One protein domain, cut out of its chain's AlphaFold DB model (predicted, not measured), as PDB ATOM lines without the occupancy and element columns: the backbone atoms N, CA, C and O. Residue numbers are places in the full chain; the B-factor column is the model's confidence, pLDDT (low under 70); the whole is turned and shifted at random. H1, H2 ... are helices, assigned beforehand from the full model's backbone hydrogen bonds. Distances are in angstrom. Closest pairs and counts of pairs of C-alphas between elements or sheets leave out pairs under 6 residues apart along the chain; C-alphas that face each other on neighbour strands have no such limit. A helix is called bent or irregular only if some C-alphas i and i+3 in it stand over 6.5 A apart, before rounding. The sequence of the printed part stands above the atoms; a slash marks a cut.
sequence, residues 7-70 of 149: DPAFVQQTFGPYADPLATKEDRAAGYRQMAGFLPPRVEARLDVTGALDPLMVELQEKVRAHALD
ATOM      1  N   ASP A   7      52.225  42.453 -32.533       90.38
ATOM      2  CA  ASP A   7      51.889  41.050 -32.784       90.38
ATOM      3  C   ASP A   7      50.517  40.949 -33.484       90.38
ATOM      4  O   ASP A   7      49.507  41.353 -32.896       90.38
ATOM      5  N   PRO A   8      50.448  40.418 -34.721       88.94
ATOM      6  CA  PRO A   8      49.187  40.282 -35.444       88.94
ATOM      7  C   PRO A   8      48.151  39.430 -34.705       88.94
ATOM      8  O   PRO A   8      46.958  39.718 -34.806       88.94
ATOM      9  N   ALA A   9      48.584  38.411 -33.952       92.44
ATOM     10  CA  ALA A   9      47.673  37.545 -33.209       92.44
ATOM     11  C   ALA A   9      47.004  38.312 -32.062       92.44
ATOM     12  O   ALA A   9      45.779  38.295 -31.952       92.44
ATOM     13  N   PHE A  10      47.786  39.050 -31.269       94.94
ATOM     14  CA  PHE A  10      47.258  39.950 -30.243       94.94
ATOM     15  C   PHE A  10      46.247  40.957 -30.814       94.94
ATOM     16  O   PHE A  10      45.172  41.147 -30.242       94.94
ATOM     17  N   VAL A  11      46.560  41.582 -31.954       94.25
ATOM     18  CA  VAL A  11      45.678  42.574 -32.591       94.25
ATOM     19  C   VAL A  11      44.343  41.942 -33.002       94.25
ATOM     20  O   VAL A  11      43.295  42.467 -32.629       94.25
ATOM     21  N   GLN A  12      44.363  40.796 -33.691       93.19
ATOM     22  CA  GLN A  12      43.134  40.105 -34.105       93.19
ATOM     23  C   GLN A  12      42.313  39.586 -32.922       93.19
ATOM     24  O   GLN A  12      41.091  39.681 -32.941       93.19
ATOM     25  N   GLN A  13      42.960  39.061 -31.880       96.62
ATOM     26  CA  GLN A  13      42.264  38.603 -30.673       96.62
ATOM     27  C   GLN A  13      41.604  39.759 -29.914       96.62
ATOM     28  O   GLN A  13      40.557  39.568 -29.302       96.62
ATOM     29  N   THR A  14      42.208  40.950 -29.956       97.94
ATOM     30  CA  THR A  14      41.720  42.125 -29.223       97.94
ATOM     31  C   THR A  14      40.589  42.838 -29.959       97.94
ATOM     32  O   THR A  14      39.596  43.207 -29.339       97.94
ATOM     33  N   PHE A  15      40.739  43.063 -31.267       97.44
ATOM     34  CA  PHE A  15      39.816  43.905 -32.044       97.44
ATOM     35  C   PHE A  15      38.907  43.119 -32.992       97.44
ATOM     36  O   PHE A  15      37.957  43.685 -33.523       97.44
ATOM     37  N   GLY A  16      39.164  41.823 -33.172       96.69
ATOM     38  CA  GLY A  16      38.477  40.981 -34.141       96.69
ATOM     39  C   GLY A  16      39.163  40.954 -35.512       96.69
ATOM     40  O   GLY A  16      40.155  41.650 -35.749       96.69
ATOM     41  N   PRO A  17      38.667  40.106 -36.430       96.06
ATOM     42  CA  PRO A  17      39.135  40.090 -37.807       96.06
ATOM     43  C   PRO A  17      38.650  41.332 -38.569       96.06
ATOM     44  O   PRO A  17      37.670  41.969 -38.193       96.06
ATOM     45  N   TYR A  18      39.309  41.634 -39.688       95.88
ATOM     46  CA  TYR A  18      38.842  42.645 -40.636       95.88
ATOM     47  C   TYR A  18      37.418  42.312 -41.113       95.88
ATOM     48  O   TYR A  18      37.173  41.183 -41.544       95.88
ATOM     49  N   ALA A  19      36.496  43.273 -41.025       96.75
ATOM     50  CA  ALA A  19      35.055  43.015 -41.086       96.75
ATOM     51  C   ALA A  19      34.332  43.685 -42.272       96.75
ATOM     52  O   ALA A  19      33.105  43.635 -42.344       96.75
ATOM     53  N   ASP A  20      35.058  44.321 -43.200       95.38
ATOM     54  CA  ASP A  20      34.462  44.933 -44.398       95.38
ATOM     55  C   ASP A  20      33.899  43.842 -45.334       95.38
ATOM     56  O   ASP A  20      34.648  42.958 -45.758       95.38
ATOM     57  N   PRO A  21      32.598  43.880 -45.677       93.50
ATOM     58  CA  PRO A  21      31.998  42.897 -46.572       93.50
ATOM     59  C   PRO A  21      32.310  43.149 -48.056       93.50
ATOM     60  O   PRO A  21      32.034  42.280 -48.880       93.50
ATOM     61  N   LEU A  22      32.829  44.329 -48.421       92.81
ATOM     62  CA  LEU A  22      33.011  44.746 -49.817       92.81
ATOM     63  C   LEU A  22      34.433  44.538 -50.343       92.81
ATOM     64  O   LEU A  22      34.631  44.478 -51.555       92.81
ATOM     65  N   ALA A  23      35.423  44.470 -49.460       94.25
ATOM     66  CA  ALA A  23      36.824  44.316 -49.830       94.25
ATOM     67  C   ALA A  23      37.584  43.599 -48.721       94.25
ATOM     68  O   ALA A  23      37.257  43.744 -47.548       94.25
ATOM     69  N   THR A  24      38.640  42.873 -49.068       96.31
ATOM     70  CA  THR A  24      39.543  42.299 -48.068       96.31
ATOM     71  C   THR A  24      40.572  43.329 -47.595       96.31
ATOM     72  O   THR A  24      40.839  44.336 -48.259       96.31
ATOM     73  N   LYS A  25      41.225  43.060 -46.455       95.62
ATOM     74  CA  LYS A  25      42.370  43.867 -45.999       95.62
ATOM     75  C   LYS A  25      43.473  43.940 -47.063       95.62
ATOM     76  O   LYS A  25      44.089  44.993 -47.218       95.62
ATOM     77  N   GLU A  26      43.728  42.845 -47.784       95.81
ATOM     78  CA  GLU A  26      44.786  42.817 -48.798       95.81
ATOM     79  C   GLU A  26      44.412  43.655 -50.027       95.81
ATOM     80  O   GLU A  26      45.258  44.404 -50.515       95.81
ATOM     81  N   ASP A  27      43.139  43.656 -50.437       95.44
ATOM     82  CA  ASP A  27      42.655  44.545 -51.505       95.44
ATOM     83  C   ASP A  27      42.907  46.018 -51.151       95.44
ATOM     84  O   ASP A  27      43.387  46.800 -51.975       95.44
ATOM     85  N   ARG A  28      42.657  46.404 -49.890       94.75
ATOM     86  CA  ARG A  28      42.961  47.762 -49.402       94.75
ATOM     87  C   ARG A  28      44.464  48.039 -49.340       94.75
ATOM     88  O   ARG A  28      44.885  49.172 -49.571       94.75
ATOM     89  N   ALA A  29      45.281  47.037 -49.020       95.94
ATOM     90  CA  ALA A  29      46.730  47.183 -48.896       95.94
ATOM     91  C   ALA A  29      47.445  47.324 -50.251       95.94
ATOM     92  O   ALA A  29      48.476  48.004 -50.323       95.94
ATOM     93  N   ALA A  30      46.902  46.724 -51.313       95.56
ATOM     94  CA  ALA A  30      47.529  46.641 -52.631       95.56
ATOM     95  C   ALA A  30      47.962  48.010 -53.182       95.56
ATOM     96  O   ALA A  30      49.120  48.183 -53.564       95.56
ATOM     97  N   GLY A  31      47.082  49.018 -53.131       93.12
ATOM     98  CA  GLY A  31      47.390  50.360 -53.642       93.12
ATOM     99  C   GLY A  31      48.561  51.037 -52.916       93.12
ATOM    100  O   GLY A  31      49.390  51.701 -53.538       93.12
ATOM    101  N   TYR A  32      48.699  50.819 -51.606       95.50
ATOM    102  CA  TYR A  32      49.835  51.346 -50.843       95.50
ATOM    103  C   TYR A  32      51.145  50.657 -51.221       95.50
ATOM    104  O   TYR A  32      52.169  51.327 -51.353       95.50
ATOM    105  N   ARG A  33      51.114  49.333 -51.428       95.81
ATOM    106  CA  ARG A  33      52.291  48.572 -51.871       95.81
ATOM    107  C   ARG A  33      52.708  48.965 -53.283       95.81
ATOM    108  O   ARG A  33      53.898  49.108 -53.529       95.81
ATOM    109  N   GLN A  34      51.757  49.199 -54.182       94.38
ATOM    110  CA  GLN A  34      52.048  49.695 -55.525       94.38
ATOM    111  C   GLN A  34      52.761  51.056 -55.461       94.38
ATOM    112  O   GLN A  34      53.868  51.203 -55.988       94.38
ATOM    113  N   MET A  35      52.174  52.005 -54.727       95.06
ATOM    114  CA  MET A  35      52.686  53.367 -54.567       95.06
ATOM    115  C   MET A  35      54.061  53.400 -53.875       95.06
ATOM    116  O   MET A  35      55.043  53.878 -54.439       95.06
ATOM    117  N   ALA A  36      54.164  52.876 -52.651       94.38
ATOM    118  CA  ALA A  36      55.342  53.044 -51.797       94.38
ATOM    119  C   ALA A  36      56.291  51.832 -51.778       94.38
ATOM    120  O   ALA A  36      57.388  51.925 -51.233       94.38
ATOM    121  N   GLY A  37      55.893  50.689 -52.338       95.31
ATOM    122  CA  GLY A  37      56.625  49.418 -52.241       95.31
ATOM    123  C   GLY A  37      56.334  48.630 -50.957       95.31
ATOM    124  O   GLY A  37      56.793  47.506 -50.805       95.31
ATOM    125  N   PHE A  38      55.565  49.189 -50.019       94.69
ATOM    126  CA  PHE A  38      55.210  48.556 -48.746       94.69
ATOM    127  C   PHE A  38      53.873  49.078 -48.219       94.69
ATOM    128  O   PHE A  38      53.408  50.133 -48.638       94.69
ATOM    129  N   LEU A  39      53.279  48.369 -47.255       94.81
ATOM    130  CA  LEU A  39      52.134  48.867 -46.495       94.81
ATOM    131  C   LEU A  39      52.637  49.716 -45.312       94.81
ATOM    132  O   LEU A  39      53.327  49.175 -44.443       94.81
ATOM    133  N   PRO A  40      52.346  51.030 -45.245       94.00
ATOM    134  CA  PRO A  40      52.830  51.855 -44.147       94.00
ATOM    135  C   PRO A  40      52.282  51.394 -42.788       94.00
ATOM    136  O   PRO A  40      51.080  51.158 -42.687       94.00
ATOM    137  N   PRO A  41      53.087  51.358 -41.706       92.19
ATOM    138  CA  PRO A  41      52.642  50.812 -40.417       92.19
ATOM    139  C   PRO A  41      51.402  51.495 -39.824       92.19
ATOM    140  O   PRO A  41      50.568  50.847 -39.202       92.19
ATOM    141  N   ARG A  42      51.250  52.811 -40.028       92.88
ATOM    142  CA  ARG A  42      50.055  53.549 -39.576       92.88
ATOM    143  C   ARG A  42      48.815  53.209 -40.404       92.88
ATOM    144  O   ARG A  42      47.717  53.178 -39.861       92.88
ATOM    145  N   VAL A  43      48.990  52.947 -41.701       95.06
ATOM    146  CA  VAL A  43      47.907  52.475 -42.572       95.06
ATOM    147  C   VAL A  43      47.519  51.062 -42.166       95.06
ATOM    148  O   VAL A  43      46.341  50.802 -41.980       95.06
ATOM    149  N   GLU A  44      48.495  50.183 -41.955       95.25
ATOM    150  CA  GLU A  44      48.260  48.823 -41.479       95.25
ATOM    151  C   GLU A  44      47.481  48.806 -40.164       95.25
ATOM    152  O   GLU A  44      46.446  48.159 -40.100       95.25
ATOM    153  N   ALA A  45      47.901  49.593 -39.169       95.31
ATOM    154  CA  ALA A  45      47.184  49.709 -37.902       95.31
ATOM    155  C   ALA A  45      45.743  50.217 -38.081       95.31
ATOM    156  O   ALA A  45      44.833  49.732 -37.414       95.31
ATOM    157  N   ARG A  46      45.514  51.170 -38.996       96.75
ATOM    158  CA  ARG A  46      44.164  51.642 -39.329       96.75
ATOM    159  C   ARG A  46      43.329  50.531 -39.962       96.75
ATOM    160  O   ARG A  46      42.189  50.349 -39.557       96.75
ATOM    161  N   LEU A  47      43.886  49.771 -40.902       96.88
ATOM    162  CA  LEU A  47      43.189  48.632 -41.497       96.88
ATOM    163  C   LEU A  47      42.907  47.544 -40.456       96.88
ATOM    164  O   LEU A  47      41.802  47.029 -40.419       96.88
ATOM    165  N   ASP A  48      43.864  47.230 -39.586       96.56
ATOM    166  CA  ASP A  48      43.700  46.206 -38.554       96.56
ATOM    167  C   ASP A  48      42.657  46.580 -37.501       96.56
ATOM    168  O   ASP A  48      41.788  45.779 -37.181       96.56
ATOM    169  N   VAL A  49      42.729  47.796 -36.962       97.50
ATOM    170  CA  VAL A  49      41.864  48.210 -35.850       97.50
ATOM    171  C   VAL A  49      40.562  48.810 -36.366       97.50
ATOM    172  O   VAL A  49      39.480  48.371 -35.994       97.50
ATOM    173  N   THR A  50      40.645  49.813 -37.241       98.12
ATOM    174  CA  THR A  50      39.435  50.476 -37.758       98.12
ATOM    175  C   THR A  50      38.695  49.550 -38.714       98.12
ATOM    176  O   THR A  50      37.481  49.513 -38.680       98.12
ATOM    177  N   GLY A  51      39.388  48.739 -39.513       97.81
ATOM    178  CA  GLY A  51      38.716  47.790 -40.406       97.81
ATOM    179  C   GLY A  51      38.009  46.636 -39.693       97.81
ATOM    180  O   GLY A  51      37.095  46.047 -40.264       97.81
ATOM    181  N   ALA A  52      38.400  46.319 -38.457       97.75
ATOM    182  CA  ALA A  52      37.680  45.363 -37.618       97.75
ATOM    183  C   ALA A  52      36.489  46.015 -36.892       97.75
ATOM    184  O   ALA A  52      35.406  45.438 -36.843       97.75
ATOM    185  N   LEU A  53      36.673  47.227 -36.352       98.19
ATOM    186  CA  LEU A  53      35.678  47.889 -35.498       98.19
ATOM    187  C   LEU A  53      34.670  48.774 -36.255       98.19
ATOM    188  O   LEU A  53      33.532  48.913 -35.817       98.19
ATOM    189  N   ASP A  54      35.087  49.396 -37.356       98.25
ATOM    190  CA  ASP A  54      34.308  50.331 -38.179       98.25
ATOM    191  C   ASP A  54      34.761  50.270 -39.661       98.25
ATOM    192  O   ASP A  54      35.425  51.180 -40.180       98.25
ATOM    193  N   PRO A  55      34.448  49.169 -40.370       97.50
ATOM    194  CA  PRO A  55      34.875  48.979 -41.756       97.50
ATOM    195  C   PRO A  55      34.293  50.017 -42.725       97.50
ATOM    196  O   PRO A  55      34.945  50.363 -43.712       97.50
ATOM    197  N   LEU A  56      33.107  50.563 -42.434       97.50
ATOM    198  CA  LEU A  56      32.495  51.614 -43.251       97.50
ATOM    199  C   LEU A  56      33.352  52.886 -43.234       97.50
ATOM    200  O   LEU A  56      33.570  53.504 -44.277       97.50
ATOM    201  N   MET A  57      33.893  53.266 -42.076       98.06
ATOM    202  CA  MET A  57      34.791  54.415 -41.997       98.06
ATOM    203  C   MET A  57      36.072  54.205 -42.817       98.06
ATOM    204  O   MET A  57      36.524  55.135 -43.489       98.06
ATOM    205  N   VAL A  58      36.638  52.992 -42.824       97.56
ATOM    206  CA  VAL A  58      37.786  52.666 -43.691       97.56
ATOM    207  C   VAL A  58      37.412  52.823 -45.163       97.56
ATOM    208  O   VAL A  58      38.148  53.478 -45.903       97.56
ATOM    209  N   GLU A  59      36.271  52.282 -45.590       96.25
ATOM    210  CA  GLU A  59      35.791  52.419 -46.968       96.25
ATOM    211  C   GLU A  59      35.671  53.894 -47.381       96.25
ATOM    212  O   GLU A  59      36.190  54.287 -48.431       96.25
ATOM    213  N   LEU A  60      35.022  54.718 -46.555       97.44
ATOM    214  CA  LEU A  60      34.822  56.142 -46.830       97.44
ATOM    215  C   LEU A  60      36.155  56.891 -46.934       97.44
ATOM    216  O   LEU A  60      36.364  57.656 -47.878       97.44
ATOM    217  N   GLN A  61      37.078  56.637 -46.007       96.69
ATOM    218  CA  GLN A  61      38.411  57.237 -46.032       96.69
ATOM    219  C   GLN A  61      39.196  56.825 -47.277       96.69
ATOM    220  O   GLN A  61      39.844  57.673 -47.891       96.69
ATOM    221  N   GLU A  62      39.131  55.554 -47.683       95.31
ATOM    222  CA  GLU A  62      39.816  55.090 -48.890       95.31
ATOM    223  C   GLU A  62      39.217  55.677 -50.164       95.31
ATOM    224  O   GLU A  62      39.978  56.035 -51.060       95.31
ATOM    225  N   LYS A  63      37.892  55.840 -50.243       95.06
ATOM    226  CA  LYS A  63      37.242  56.500 -51.385       95.06
ATOM    227  C   LYS A  63      37.661  57.961 -51.505       95.06
ATOM    228  O   LYS A  63      38.053  58.387 -52.588       95.06
ATOM    229  N   VAL A  64      37.624  58.714 -50.401       96.25
ATOM    230  CA  VAL A  64      38.067  60.118 -50.390       96.25
ATOM    231  C   VAL A  64      39.545  60.211 -50.758       96.25
ATOM    232  O   VAL A  64      39.914  61.014 -51.610       96.25
ATOM    233  N   ARG A  65      40.391  59.361 -50.160       94.38
ATOM    234  CA  ARG A  65      41.827  59.334 -50.445       94.38
ATOM    235  C   ARG A  65      42.102  59.012 -51.913       94.38
ATOM    236  O   ARG A  65      42.889  59.716 -52.529       94.38
ATOM    237  N   ALA A  66      41.483  57.971 -52.466       92.50
ATOM    238  CA  ALA A  66      41.669  57.593 -53.862       92.50
ATOM    239  C   ALA A  66      41.230  58.723 -54.800       92.50
ATOM    240  O   ALA A  66      42.008  59.125 -55.651       92.50
ATOM    241  N   HIS A  67      40.045  59.299 -54.579       94.69
ATOM    242  CA  HIS A  67      39.539  60.401 -55.396       94.69
ATOM    243  C   HIS A  67      40.413  61.662 -55.326       94.69
ATOM    244  O   HIS A  67      40.611  62.325 -56.335       94.69
ATOM    245  N   ALA A  68      40.940  62.006 -54.148       94.62
ATOM    246  CA  ALA A  68      41.785  63.189 -53.989       94.62
ATOM    247  C   ALA A  68      43.192  63.008 -54.584       94.62
ATOM    248  O   ALA A  68      43.804  63.986 -55.010       94.62
ATOM    249  N   LEU A  69      43.721  61.780 -54.573       92.12
ATOM    250  CA  LEU A  69      45.045  61.464 -55.116       92.12
ATOM    251  C   LEU A  69      45.023  61.197 -56.625       92.12
ATOM    252  O   LEU A  69      46.029  61.443 -57.282       92.12
ATOM    253  N   ASP A  70      43.906  60.705 -57.157       90.19
ATOM    254  CA  ASP A  70      43.707  60.458 -58.583       90.19
ATOM    255  C   ASP A  70      43.218  61.737 -59.276       90.19
ATOM    256  O   ASP A  70      42.031  62.072 -59.274       90.19
TER     257      ASP A  70
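What this domain is: This is residues 7 to 70 of the 149 residues of the protein "Carboxymuconolactone decarboxylase" of Burkholderiales bacterium 67-32 (UniProt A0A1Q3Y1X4). Helices H3 and H4 make a V with its point at Asp 54, H2 completes a triangle with them, and the short helix H1 packs on the side of H3 away from H2 and H4. H3 is the middle piece, touching the other three helices, while the link of residues 16 to 24 passes the closed end of the V on its way from H1 to H2. The printed part has 64 residues with four named helices, in the order H1, H2, H3, H4, and no named strand; its class is all helix. It is compact, with a radius of gyration of the C-alphas of 11.6 A, and spans 35 by 24 by 16 A.

Where its parts are: H1 takes residues 8 to 15 and begins with C-alpha 8 at (49.187, 40.282, -35.444); it is 10.6 A long from first to last C-alpha. H2, residues 25 to 36, is 16.9 A long and only just irregular: C-alphas 28 and 31 are 6.7 A apart. H3, residues 41 to 53, measures 17.9 A and begins with C-alpha 41 at (52.642, 50.812, -40.417). H4, residues 55 to 69, is the longest at 20.9 A and ends with C-alpha 69 at (45.045, 61.464, -55.116).

How they stand to each other: H3 is the hub. H1 touches H3 at residues 48 to 53 of H3 alone, the closest C-alphas being those of Phe 15 and Val 49, 6.1 A apart; the two run the same way at a steep tilt of 39 degrees. H2 and H3 form a helical hairpin and run opposite ways at a shallow tilt of 19 degrees. H2 touches H3 with residues 25 to 29 alone, and the closest C-alphas, of Lys 25 and Leu 47, are 6.6 A apart. H3 and H4 form a second helical hairpin, opposite ways at a steep tilt of 40 degrees. They touch through residues 46 to 51 of H3 and 57 to 58 of H4 alone, with the C-alphas of Gly 51 and Val 58 closest at 6.0 A. H2 and H4 are close but not clearly touching, the closest C-alphas, of Arg 28 and Glu 62, being 8.0 A apart. H1 is apart from H2 and from H4. In H1 and H4 every O i to N i+4 pair is within hydrogen-bond range; in H2 6 of 8 are, and in H3 8 of 9.

The domain as a whole: The two C-alphas farthest apart, those of Gln 13 and Asp 70, are 35.5 A apart. The printed part, residues 7 to 70, has no cut. The links from H2 to H3 and from H3 to H4 are tight, and the link from H1 to H2, of 9 residues, is short. The mean pLDDT of the printed part is 95.3, and no printed residue is under 70.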